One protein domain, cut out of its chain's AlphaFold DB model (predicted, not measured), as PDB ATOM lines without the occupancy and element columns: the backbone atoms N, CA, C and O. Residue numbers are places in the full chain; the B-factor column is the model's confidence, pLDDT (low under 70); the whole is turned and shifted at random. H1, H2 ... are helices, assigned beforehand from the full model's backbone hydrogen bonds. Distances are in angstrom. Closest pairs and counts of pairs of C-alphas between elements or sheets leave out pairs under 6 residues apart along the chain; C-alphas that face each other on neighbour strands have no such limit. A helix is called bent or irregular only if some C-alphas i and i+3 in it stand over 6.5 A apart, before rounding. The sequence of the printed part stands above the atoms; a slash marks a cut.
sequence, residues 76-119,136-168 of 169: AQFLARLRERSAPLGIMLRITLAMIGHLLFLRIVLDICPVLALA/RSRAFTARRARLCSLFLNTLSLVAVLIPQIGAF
ATOM      1  N   ALA A  76       2.917  -4.836  -9.285       65.31
ATOM      2  CA  ALA A  76       3.492  -4.380 -10.542       65.31
ATOM      3  C   ALA A  76       3.553  -5.525 -11.573       65.31
ATOM      4  O   ALA A  76       3.419  -5.276 -12.776       65.31
ATOM      5  N   GLN A  77       3.659  -6.782 -11.118       73.50
ATOM      6  CA  GLN A  77       3.576  -7.961 -11.979       73.50
ATOM      7  C   GLN A  77       2.163  -8.204 -12.522       73.50
ATOM      8  O   GLN A  77       2.018  -8.670 -13.654       73.50
ATOM      9  N   PHE A  78       1.112  -7.852 -11.775       68.12
ATOM     10  CA  PHE A  78      -0.271  -7.944 -12.248       68.12
ATOM     11  C   PHE A  78      -0.525  -6.960 -13.390       68.12
ATOM     12  O   PHE A  78      -1.144  -7.316 -14.390       68.12
ATOM     13  N   LEU A  79       0.023  -5.747 -13.286       64.81
ATOM     14  CA  LEU A  79      -0.092  -4.718 -14.322       64.81
ATOM     15  C   LEU A  79       0.733  -5.069 -15.575       64.81
ATOM     16  O   LEU A  79       0.270  -4.858 -16.698       64.81
ATOM     17  N   ALA A  80       1.909  -5.679 -15.402       70.75
ATOM     18  CA  ALA A  80       2.712  -6.214 -16.504       70.75
ATOM     19  C   ALA A  80       2.025  -7.401 -17.211       70.75
ATOM     20  O   ALA A  80       1.936  -7.410 -18.439       70.75
ATOM     21  N   ARG A  81       1.439  -8.343 -16.457       68.50
ATOM     22  CA  ARG A  81       0.651  -9.460 -17.017       68.50
ATOM     23  C   ARG A  81      -0.632  -8.994 -17.692       68.50
ATOM     24  O   ARG A  81      -1.016  -9.560 -18.714       68.50
ATOM     25  N   LEU A  82      -1.290  -7.968 -17.146       65.50
ATOM     26  CA  LEU A  82      -2.399  -7.299 -17.818       65.50
ATOM     27  C   LEU A  82      -1.916  -6.769 -19.156       65.50
ATOM     28  O   LEU A  82      -2.500  -7.138 -20.156       65.50
ATOM     29  N   ARG A  83      -0.811  -6.020 -19.206       65.56
ATOM     30  CA  ARG A  83      -0.263  -5.466 -20.453       65.56
ATOM     31  C   ARG A  83       0.043  -6.531 -21.514       65.56
ATOM     32  O   ARG A  83      -0.226  -6.285 -22.688       65.56
ATOM     33  N   GLU A  84       0.551  -7.697 -21.120       66.88
ATOM     34  CA  GLU A  84       0.801  -8.823 -22.036       66.88
ATOM     35  C   GLU A  84      -0.487  -9.531 -22.485       66.88
ATOM     36  O   GLU A  84      -0.601  -9.926 -23.644       66.88
ATOM     37  N   ARG A  85      -1.496  -9.650 -21.614       64.69
ATOM     38  CA  ARG A  85      -2.795 -10.270 -21.952       64.69
ATOM     39  C   ARG A  85      -3.834  -9.293 -22.517       64.69
ATOM     40  O   ARG A  85      -4.870  -9.730 -23.018       64.69
ATOM     41  N   SER A  86      -3.597  -7.983 -22.452       57.59
ATOM     42  CA  SER A  86      -4.605  -6.946 -22.704       57.59
ATOM     43  C   SER A  86      -4.511  -6.279 -24.066       57.59
ATOM     44  O   SER A  86      -5.209  -5.290 -24.261       57.59
ATOM     45  N   ALA A  87      -3.719  -6.763 -25.025       64.94
ATOM     46  CA  ALA A  87      -3.865  -6.310 -26.415       64.94
ATOM     47  C   ALA A  87      -5.353  -6.249 -26.869       64.94
ATOM     48  O   ALA A  87      -5.787  -5.198 -27.338       64.94
ATOM     49  N   PRO A  88      -6.187  -7.280 -26.617       71.19
ATOM     50  CA  PRO A  88      -7.634  -7.221 -26.877       71.19
ATOM     51  C   PRO A  88      -8.416  -6.355 -25.872       71.19
ATOM     52  O   PRO A  88      -9.322  -5.612 -26.246       71.19
ATOM     53  N   LEU A  89      -8.078  -6.451 -24.580       72.75
ATOM     54  CA  LEU A  89      -8.841  -5.836 -23.494       72.75
ATOM     55  C   LEU A  89      -8.677  -4.311 -23.499       72.75
ATOM     56  O   LEU A  89      -9.599  -3.582 -23.159       72.75
ATOM     57  N   GLY A  90      -7.513  -3.825 -23.929       79.69
ATOM     58  CA  GLY A  90      -7.202  -2.409 -24.060       79.69
ATOM     59  C   GLY A  90      -7.968  -1.744 -25.198       79.69
ATOM     60  O   GLY A  90      -8.398  -0.604 -25.044       79.69
ATOM     61  N   ILE A  91      -8.191  -2.448 -26.314       78.94
ATOM     62  CA  ILE A  91      -9.023  -1.940 -27.415       78.94
ATOM     63  C   ILE A  91     -10.478  -1.852 -26.955       78.94
ATOM     64  O   ILE A  91     -11.092  -0.796 -27.091       78.94
ATOM     65  N   MET A  92     -10.995  -2.913 -26.329       79.06
ATOM     66  CA  MET A  92     -12.350  -2.918 -25.777       79.06
ATOM     67  C   MET A  92     -12.535  -1.798 -24.745       79.06
ATOM     68  O   MET A  92     -13.470  -1.016 -24.866       79.06
ATOM     69  N   LEU A  93     -11.595  -1.636 -23.808       81.12
ATOM     70  CA  LEU A  93     -11.640  -0.579 -22.795       81.12
ATOM     71  C   LEU A  93     -11.622   0.825 -23.415       81.12
ATOM     72  O   LEU A  93     -12.375   1.695 -22.979       81.12
ATOM     73  N   ARG A  94     -10.798   1.060 -24.443       81.06
ATOM     74  CA  ARG A  94     -10.772   2.340 -25.170       81.06
ATOM     75  C   ARG A  94     -12.098   2.618 -25.871       81.06
ATOM     76  O   ARG A  94     -12.588   3.740 -25.787       81.06
ATOM     77  N   ILE A  95     -12.689   1.611 -26.514       82.00
ATOM     78  CA  ILE A  95     -14.003   1.728 -27.160       82.00
ATOM     79  C   ILE A  95     -15.081   2.026 -26.112       82.00
ATOM     80  O   ILE A  95     -15.871   2.949 -26.297       82.00
ATOM     81  N   THR A  96     -15.084   1.309 -24.987       82.44
ATOM     82  CA  THR A  96     -16.028   1.531 -23.886       82.44
ATOM     83  C   THR A  96     -15.892   2.937 -23.304       82.44
ATOM     84  O   THR A  96     -16.897   3.619 -23.117       82.44
ATOM     85  N   LEU A  97     -14.668   3.415 -23.071       84.81
ATOM     86  CA  LEU A  97     -14.429   4.775 -22.582       84.81
ATOM     87  C   LEU A  97     -14.863   5.838 -23.597       84.81
ATOM     88  O   LEU A  97     -15.484   6.823 -23.206       84.81
ATOM     89  N   ALA A  98     -14.592   5.636 -24.890       81.75
ATOM     90  CA  ALA A  98     -15.032   6.546 -25.948       81.75
ATOM     91  C   ALA A  98     -16.567   6.616 -26.029       81.75
ATOM     92  O   ALA A  98     -17.135   7.707 -26.080       81.75
ATOM     93  N   MET A  99     -17.239   5.463 -25.957       85.25
ATOM     94  CA  MET A  99     -18.696   5.348 -25.859       85.25
ATOM     95  C   MET A  99     -19.246   6.117 -24.654       85.25
ATOM     96  O   MET A  99     -20.132   6.955 -24.810       85.25
ATOM     97  N   ILE A 100     -18.706   5.874 -23.455       84.44
ATOM     98  CA  ILE A 100     -19.136   6.553 -22.223       84.44
ATOM     99  C   ILE A 100     -18.927   8.067 -22.339       84.44
ATOM    100  O   ILE A 100     -19.830   8.836 -22.013       84.44
ATOM    101  N   GLY A 101     -17.775   8.504 -22.849       87.06
ATOM    102  CA  GLY A 101     -17.494   9.919 -23.083       87.06
ATOM    103  C   GLY A 101     -18.506  10.559 -24.033       87.06
ATOM    104  O   GLY A 101     -19.054  11.619 -23.730       87.06
ATOM    105  N   HIS A 102     -18.831   9.886 -25.139       84.31
ATOM    106  CA  HIS A 102     -19.818  10.373 -26.101       84.31
ATOM    107  C   HIS A 102     -21.231  10.454 -25.493       84.31
ATOM    108  O   HIS A 102     -21.968  11.409 -25.756       84.31
ATOM    109  N   LEU A 103     -21.608   9.486 -24.653       81.94
ATOM    110  CA  LEU A 103     -22.882   9.485 -23.930       81.94
ATOM    111  C   LEU A 103     -22.987  10.656 -22.951       81.94
ATOM    112  O   LEU A 103     -24.006  11.348 -22.916       81.94
ATOM    113  N   LEU A 104     -21.927  10.894 -22.178       85.69
ATOM    114  CA  LEU A 104     -21.860  12.010 -21.239       85.69
ATOM    115  C   LEU A 104     -21.914  13.351 -21.973       85.69
ATOM    116  O   LEU A 104     -22.680  14.224 -21.572       85.69
ATOM    117  N   PHE A 105     -21.181  13.492 -23.077       85.56
ATOM    118  CA  PHE A 105     -21.211  14.699 -23.900       85.56
ATOM    119  C   PHE A 105     -22.621  15.001 -24.420       85.56
ATOM    120  O   PHE A 105     -23.124  16.108 -24.236       85.56
ATOM    121  N   LEU A 106     -23.301  14.007 -24.999       81.50
ATOM    122  CA  LEU A 106     -24.676  14.174 -25.480       81.50
ATOM    123  C   LEU A 106     -25.636  14.548 -24.350       81.50
ATOM    124  O   LEU A 106     -26.503  15.401 -24.541       81.50
ATOM    125  N   ARG A 107     -25.473  13.942 -23.172       83.75
ATOM    126  CA  ARG A 107     -26.279  14.267 -21.994       83.75
ATOM    127  C   ARG A 107     -26.076  15.717 -21.559       83.75
ATOM    128  O   ARG A 107     -27.063  16.406 -21.338       83.75
ATOM    129  N   ILE A 108     -24.828  16.181 -21.494       86.50
ATOM    130  CA  ILE A 108     -24.488  17.568 -21.148       86.50
ATOM    131  C   ILE A 108     -25.109  18.538 -22.159       86.50
ATOM    132  O   ILE A 108     -25.765  19.499 -21.770       86.50
ATOM    133  N   VAL A 109     -24.964  18.268 -23.459       84.94
ATOM    134  CA  VAL A 109     -25.546  19.116 -24.511       84.94
ATOM    135  C   VAL A 109     -27.071  19.171 -24.394       84.94
ATOM    136  O   VAL A 109     -27.651  20.254 -24.467       84.94
ATOM    137  N   LEU A 110     -27.724  18.027 -24.177       80.12
ATOM    138  CA  LEU A 110     -29.178  17.947 -24.009       80.12
ATOM    139  C   LEU A 110     -29.690  18.685 -22.767       80.12
ATOM    140  O   LEU A 110     -30.818  19.175 -22.799       80.12
ATOM    141  N   ASP A 111     -28.888  18.762 -21.707       84.75
ATOM    142  CA  ASP A 111     -29.246  19.428 -20.451       84.75
ATOM    143  C   ASP A 111     -28.984  20.943 -20.499       84.75
ATOM    144  O   ASP A 111     -29.806  21.740 -20.053       84.75
ATOM    145  N   ILE A 112     -27.889  21.370 -21.141       83.75
ATOM    146  CA  ILE A 112     -27.513  22.789 -21.263       83.75
ATOM    147  C   ILE A 112     -28.332  23.515 -22.343       83.75
ATOM    148  O   ILE A 112     -28.697  24.680 -22.165       83.75
ATOM    149  N   CYS A 113     -28.659  22.854 -23.458       81.94
ATOM    150  CA  CYS A 113     -29.437  23.455 -24.550       81.94
ATOM    151  C   CYS A 113     -30.745  24.143 -24.108       81.94
ATOM    152  O   CYS A 113     -30.983  25.270 -24.543       81.94
ATOM    153  N   PRO A 114     -31.616  23.531 -23.280       76.56
ATOM    154  CA  PRO A 114     -32.842  24.190 -22.837       76.56
ATOM    155  C   PRO A 114     -32.569  25.396 -21.933       76.56
ATOM    156  O   PRO A 114     -33.291  26.384 -22.029       76.56
ATOM    157  N   VAL A 115     -31.518  25.353 -21.108       80.88
ATOM    158  CA  VAL A 115     -31.138  26.472 -20.229       80.88
ATOM    159  C   VAL A 115     -30.686  27.677 -21.057       80.88
ATOM    160  O   VAL A 115     -31.152  28.790 -20.823       80.88
ATOM    161  N   LEU A 116     -29.862  27.452 -22.084       78.31
ATOM    162  CA  LEU A 116     -29.442  28.509 -23.012       78.31
ATOM    163  C   LEU A 116     -30.601  29.034 -23.867       78.31
ATOM    164  O   LEU A 116     -30.672  30.229 -24.130       78.31
ATOM    165  N   ALA A 117     -31.533  28.170 -24.278       73.88
ATOM    166  CA  ALA A 117     -32.700  28.580 -25.063       73.88
ATOM    167  C   ALA A 117     -33.728  29.391 -24.252       73.88
ATOM    168  O   ALA A 117     -34.531  30.128 -24.830       73.88
ATOM    169  N   LEU A 118     -33.732  29.229 -22.926       70.06
ATOM    170  CA  LEU A 118     -34.586  29.975 -22.004       70.06
ATOM    171  C   LEU A 118     -33.936  31.258 -21.491       70.06
ATOM    172  O   LEU A 118     -34.650  32.066 -20.901       70.06
ATOM    173  N   ALA A 119     -32.634  31.465 -21.720       72.00
ATOM    174  CA  ALA A 119     -31.970  32.708 -21.364       72.00
ATOM    175  C   ALA A 119     -32.622  33.853 -22.163       72.00
ATOM    176  O   ALA A 119     -32.515  33.890 -23.393       72.00
ATOM    177  N   ARG A 136     -43.147  27.323 -28.943       60.78
ATOM    178  CA  ARG A 136     -41.735  26.958 -28.708       60.78
ATOM    179  C   ARG A 136     -41.573  25.597 -28.035       60.78
ATOM    180  O   ARG A 136     -40.665  24.854 -28.400       60.78
ATOM    181  N   SER A 137     -42.481  25.233 -27.128       65.75
ATOM    182  CA  SER A 137     -42.473  23.913 -26.479       65.75
ATOM    183  C   SER A 137     -42.611  22.764 -27.494       65.75
ATOM    184  O   SER A 137     -41.852  21.794 -27.451       65.75
ATOM    185  N   ARG A 138     -43.492  22.911 -28.497       69.50
ATOM    186  CA  ARG A 138     -43.696  21.896 -29.549       69.50
ATOM    187  C   ARG A 138     -42.513  21.757 -30.513       69.50
ATOM    188  O   ARG A 138     -42.204  20.653 -30.953       69.50
ATOM    189  N   ALA A 139     -41.818  22.848 -30.826       68.12
ATOM    190  CA  ALA A 139     -40.612  22.781 -31.654       68.12
ATOM    191  C   ALA A 139     -39.451  22.069 -30.930       68.12
ATOM    192  O   ALA A 139     -38.655  21.363 -31.557       68.12
ATOM    193  N   PHE A 140     -39.376  22.213 -29.604       67.62
ATOM    194  CA  PHE A 140     -38.338  21.589 -28.789       67.62
ATOM    195  C   PHE A 140     -38.533  20.073 -28.662       67.62
ATOM    196  O   PHE A 140     -37.577  19.308 -28.815       67.62
ATOM    197  N   THR A 141     -39.774  19.611 -28.468       73.06
ATOM    198  CA  THR A 141     -40.082  18.172 -28.423       73.06
ATOM    199  C   THR A 141     -39.798  17.483 -29.759       73.06
ATOM    200  O   THR A 141     -39.223  16.394 -29.766       73.06
ATOM    201  N   ALA A 142     -40.082  18.141 -30.889       75.94
ATOM    202  CA  ALA A 142     -39.773  17.610 -32.218       75.94
ATOM    203  C   ALA A 142     -38.259  17.437 -32.460       75.94
ATOM    204  O   ALA A 142     -37.828  16.416 -33.002       75.94
ATOM    205  N   ARG A 143     -37.423  18.393 -32.022       75.38
ATOM    206  CA  ARG A 143     -35.952  18.264 -32.116       75.38
ATOM    207  C   ARG A 143     -35.410  17.175 -31.193       75.38
ATOM    208  O   ARG A 143     -34.549  16.402 -31.610       75.38
ATOM    209  N   ARG A 144     -35.948  17.066 -29.976       75.56
ATOM    210  CA  ARG A 144     -35.558  16.027 -29.014       75.56
ATOM    211  C   ARG A 144     -35.887  14.624 -29.532       75.56
ATOM    212  O   ARG A 144     -35.063  13.728 -29.395       75.56
ATOM    213  N   ALA A 145     -37.025  14.455 -30.211       78.31
ATOM    214  CA  ALA A 145     -37.389  13.196 -30.859       78.31
ATOM    215  C   ALA A 145     -36.395  12.790 -31.966       78.31
ATOM    216  O   ALA A 145     -35.989  11.630 -32.026       78.31
ATOM    217  N   ARG A 146     -35.935  13.740 -32.796       81.00
ATOM    218  CA  ARG A 146     -34.921  13.471 -33.835       81.00
ATOM    219  C   ARG A 146     -33.567  13.084 -33.242       81.00
ATOM    220  O   ARG A 146     -32.950  12.139 -33.720       81.00
ATOM    221  N   LEU A 147     -33.130  13.769 -32.183       77.06
ATOM    222  CA  LEU A 147     -31.887  13.430 -31.483       77.06
ATOM    223  C   LEU A 147     -31.973  12.062 -30.795       77.06
ATOM    224  O   LEU A 147     -31.033  11.282 -30.897       77.06
ATOM    225  N   CYS A 148     -33.107  11.733 -30.169       78.06
ATOM    226  CA  CYS A 148     -33.347  10.392 -29.627       78.06
ATOM    227  C   CYS A 148     -33.301   9.320 -30.721       78.06
ATOM    228  O   CYS A 148     -32.688   8.277 -30.518       78.06
ATOM    229  N   SER A 149     -33.908   9.574 -31.882       82.81
ATOM    230  CA  SER A 149     -33.880   8.637 -33.010       82.81
ATOM    231  C   SER A 149     -32.463   8.427 -33.553       82.81
ATOM    232  O   SER A 149     -32.043   7.283 -33.711       82.81
ATOM    233  N   LEU A 150     -31.692   9.501 -33.764       81.06
ATOM    234  CA  LEU A 150     -30.286   9.406 -34.178       81.06
ATOM    235  C   LEU A 150     -29.454   8.635 -33.155       81.06
ATOM    236  O   LEU A 150     -28.665   7.765 -33.516       81.06
ATOM    237  N   PHE A 151     -29.665   8.912 -31.874       79.50
ATOM    238  CA  PHE A 151     -28.965   8.244 -30.790       79.50
ATOM    239  C   PHE A 151     -29.251   6.736 -30.748       79.50
ATOM    240  O   PHE A 151     -28.319   5.936 -30.694       79.50
ATOM    241  N   LEU A 152     -30.524   6.342 -30.845       83.94
ATOM    242  CA  LEU A 152     -30.922   4.934 -30.897       83.94
ATOM    243  C   LEU A 152     -30.370   4.227 -32.143       83.94
ATOM    244  O   LEU A 152     -29.883   3.104 -32.026       83.94
ATOM    245  N   ASN A 153     -30.355   4.892 -33.302       84.38
ATOM    246  CA  ASN A 153     -29.721   4.356 -34.512       84.38
ATOM    247  C   ASN A 153     -28.212   4.163 -34.329       84.38
ATOM    248  O   ASN A 153     -27.665   3.151 -34.759       84.38
ATOM    249  N   THR A 154     -27.541   5.099 -33.655       80.44
ATOM    250  CA  THR A 154     -26.096   5.006 -33.392       80.44
ATOM    251  C   THR A 154     -25.792   3.849 -32.440       80.44
ATOM    252  O   THR A 154     -24.900   3.049 -32.706       80.44
ATOM    253  N   LEU A 155     -26.573   3.703 -31.364       80.25
ATOM    254  CA  LEU A 155     -26.463   2.563 -30.448       80.25
ATOM    255  C   LEU A 155     -26.735   1.232 -31.150       80.25
ATOM    256  O   LEU A 155     -26.015   0.266 -30.911       80.25
ATOM    257  N   SER A 156     -27.743   1.179 -32.023       86.00
ATOM    258  CA  SER A 156     -28.057  -0.016 -32.806       86.00
ATOM    259  C   SER A 156     -26.908  -0.390 -33.744       86.00
ATOM    260  O   SER A 156     -26.497  -1.547 -33.761       86.00
ATOM    261  N   LEU A 157     -26.319   0.586 -34.446       84.38
ATOM    262  CA  LEU A 157     -25.151   0.366 -35.301       84.38
ATOM    263  C   LEU A 157     -23.966  -0.185 -34.496       84.38
ATOM    264  O   LEU A 157     -23.345  -1.163 -34.904       84.38
ATOM    265  N   VAL A 158     -23.680   0.403 -33.331       80.75
ATOM    266  CA  VAL A 158     -22.605  -0.059 -32.442       80.75
ATOM    267  C   VAL A 158     -22.878  -1.480 -31.939       80.75
ATOM    268  O   VAL A 158     -21.972  -2.311 -31.952       80.75
ATOM    269  N   ALA A 159     -24.118  -1.792 -31.557       80.62
ATOM    270  CA  ALA A 159     -24.506  -3.131 -31.119       80.62
ATOM    271  C   ALA A 159     -24.334  -4.191 -32.222       80.62
ATOM    272  O   ALA A 159     -23.984  -5.327 -31.916       80.62
ATOM    273  N   VAL A 160     -24.523  -3.819 -33.492       86.06
ATOM    274  CA  VAL A 160     -24.270  -4.695 -34.651       86.06
ATOM    275  C   VAL A 160     -22.773  -4.812 -34.966       86.06
ATOM    276  O   VAL A 160     -22.315  -5.878 -35.377       86.06
ATOM    277  N   LEU A 161     -21.992  -3.748 -34.754       78.31
ATOM    278  CA  LEU A 161     -20.555  -3.739 -35.042       78.31
ATOM    279  C   LEU A 161     -19.726  -4.519 -34.008       78.31
ATOM    280  O   LEU A 161     -18.732  -5.147 -34.366       78.31
ATOM    281  N   ILE A 162     -20.115  -4.491 -32.729       79.00
ATOM    282  CA  ILE A 162     -19.358  -5.126 -31.634       79.00
ATOM    283  C   ILE A 162     -19.128  -6.640 -31.862       79.00
ATOM    284  O   ILE A 162     -17.981  -7.075 -31.735       79.00
ATOM    285  N   PRO A 163     -20.138  -7.453 -32.237       75.81
ATOM    286  CA  PRO A 163     -19.950  -8.880 -32.501       75.81
ATOM    287  C   PRO A 163     -19.004  -9.173 -33.672       75.81
ATOM    288  O   PRO A 163     -18.246 -10.138 -33.614       75.81
ATOM    289  N   GLN A 164     -19.005  -8.327 -34.709       76.31
ATOM    290  CA  GLN A 164     -18.158  -8.494 -35.899       76.31
ATOM    291  C   GLN A 164     -16.668  -8.340 -35.565       76.31
ATOM    292  O   GLN A 164     -15.824  -9.036 -36.123       76.31
ATOM    293  N   ILE A 165     -16.340  -7.479 -34.600       69.31
ATOM    294  CA  ILE A 165     -14.961  -7.295 -34.125       69.31
ATOM    295  C   ILE A 165     -14.503  -8.510 -33.297       69.31
ATOM    296  O   ILE A 165     -13.323  -8.851 -33.291       69.31
ATOM    297  N   GLY A 166     -15.433  -9.195 -32.620       64.31
ATOM    298  CA  GLY A 166     -15.145 -10.401 -31.841       64.31
ATOM    299  C   GLY A 166     -14.857 -11.650 -32.682       64.31
ATOM    300  O   GLY A 166     -14.205 -12.558 -32.177       64.31
ATOM    301  N   ALA A 167     -15.302 -11.685 -33.941       61.44
ATOM    302  CA  ALA A 167     -15.145 -12.831 -34.843       61.44
ATOM    303  C   ALA A 167     -13.773 -12.903 -35.548       61.44
ATOM    304  O   ALA A 167     -13.458 -13.913 -36.165       61.44
ATOM    305  N   PHE A 168     -12.941 -11.862 -35.443       54.75
ATOM    306  CA  PHE A 168     -11.582 -11.821 -36.008       54.75
ATOM    307  C   PHE A 168     -10.507 -12.392 -35.062       54.75
ATOM    308  O   PHE A 168      -9.345 -11.983 -35.108       54.75
TER     309      PHE A 168
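AT A GLANCE: This is residues 76 to 119 and 136 to 168 of the 169 residues of an uncharacterized protein of Sulfitobacter pseudonitzschiae (UniProt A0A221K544). Two long helices, H2 and H3, lie side by side and run opposite ways as a loose, flat pair, near each other but not in touch. The short helix H1 turns off at a corner where H2 begins, on the side away from H3, and its residues 76 to 81 stick out free. The printed part has 77 residues with three named helices, in the order H1, H2, H3, and no named strand; the class is all helix. The whole is extended, with a radius of gyration of the C-alphas of 18.6 A, and the C-alphas span 58 by 30 by 9 A.

HOW THE PARTS SIT: The longest helix is H2, residues 87 to 118, and it touches no helix. H3, residues 136 to 166, is near H2: no pair of their C-alphas is within 8 A, but 14 pairs are within 10 A. The closest C-alphas of H2 and H3 are 8.3 A apart. H1, residues 76 to 85, and H2 meet only through their link, the single residue Ser 86, which is a tight link. H1 and H3 are apart, with no C-alpha of the one within 8 A of the other. In H1 every O i to N i+4 pair is within hydrogen-bond range; in H2 this holds for 25 of 28 pairs and in H3 for 25 of 27.

IN THESE COORDINATES: H2 is 47.7 A long from C-alpha 87 at (-3.865, -6.310, -26.415) to C-alpha 118 at (-34.586, 29.975, -22.004). It is neither bent nor irregular, but only just: C-alphas 111 and 114 are 6.4 A apart. Along H2 x falls from -3.865 to -34.586, while along H3 it rises from -41.735 to -15.145. H3 is 46.0 A long and ends with C-alpha 166 at (-15.145, -10.401, -31.841). It too is neither bent nor irregular, but only just, with C-alphas 160 and 163 6.4 A apart. H1 is 14.3 A long and begins with C-alpha 76 at (3.492, -4.380, -10.542).

THE WHOLE: The two C-alphas farthest apart are those of Gln 77 and Arg 136, at 59.6 A. Residues 120 to 135 are cut out and not printed, and C-alphas 119 and 136 are 13.5 A apart across the cut. The link from H2 to H3 runs across this cut; no link that is printed whole is long. The mean pLDDT of the printed part is 76.4. The model's confidence is under 70 at 19 residues: 76, 78 to 79, 81 to 87, 136 to 140 and 165 to 168.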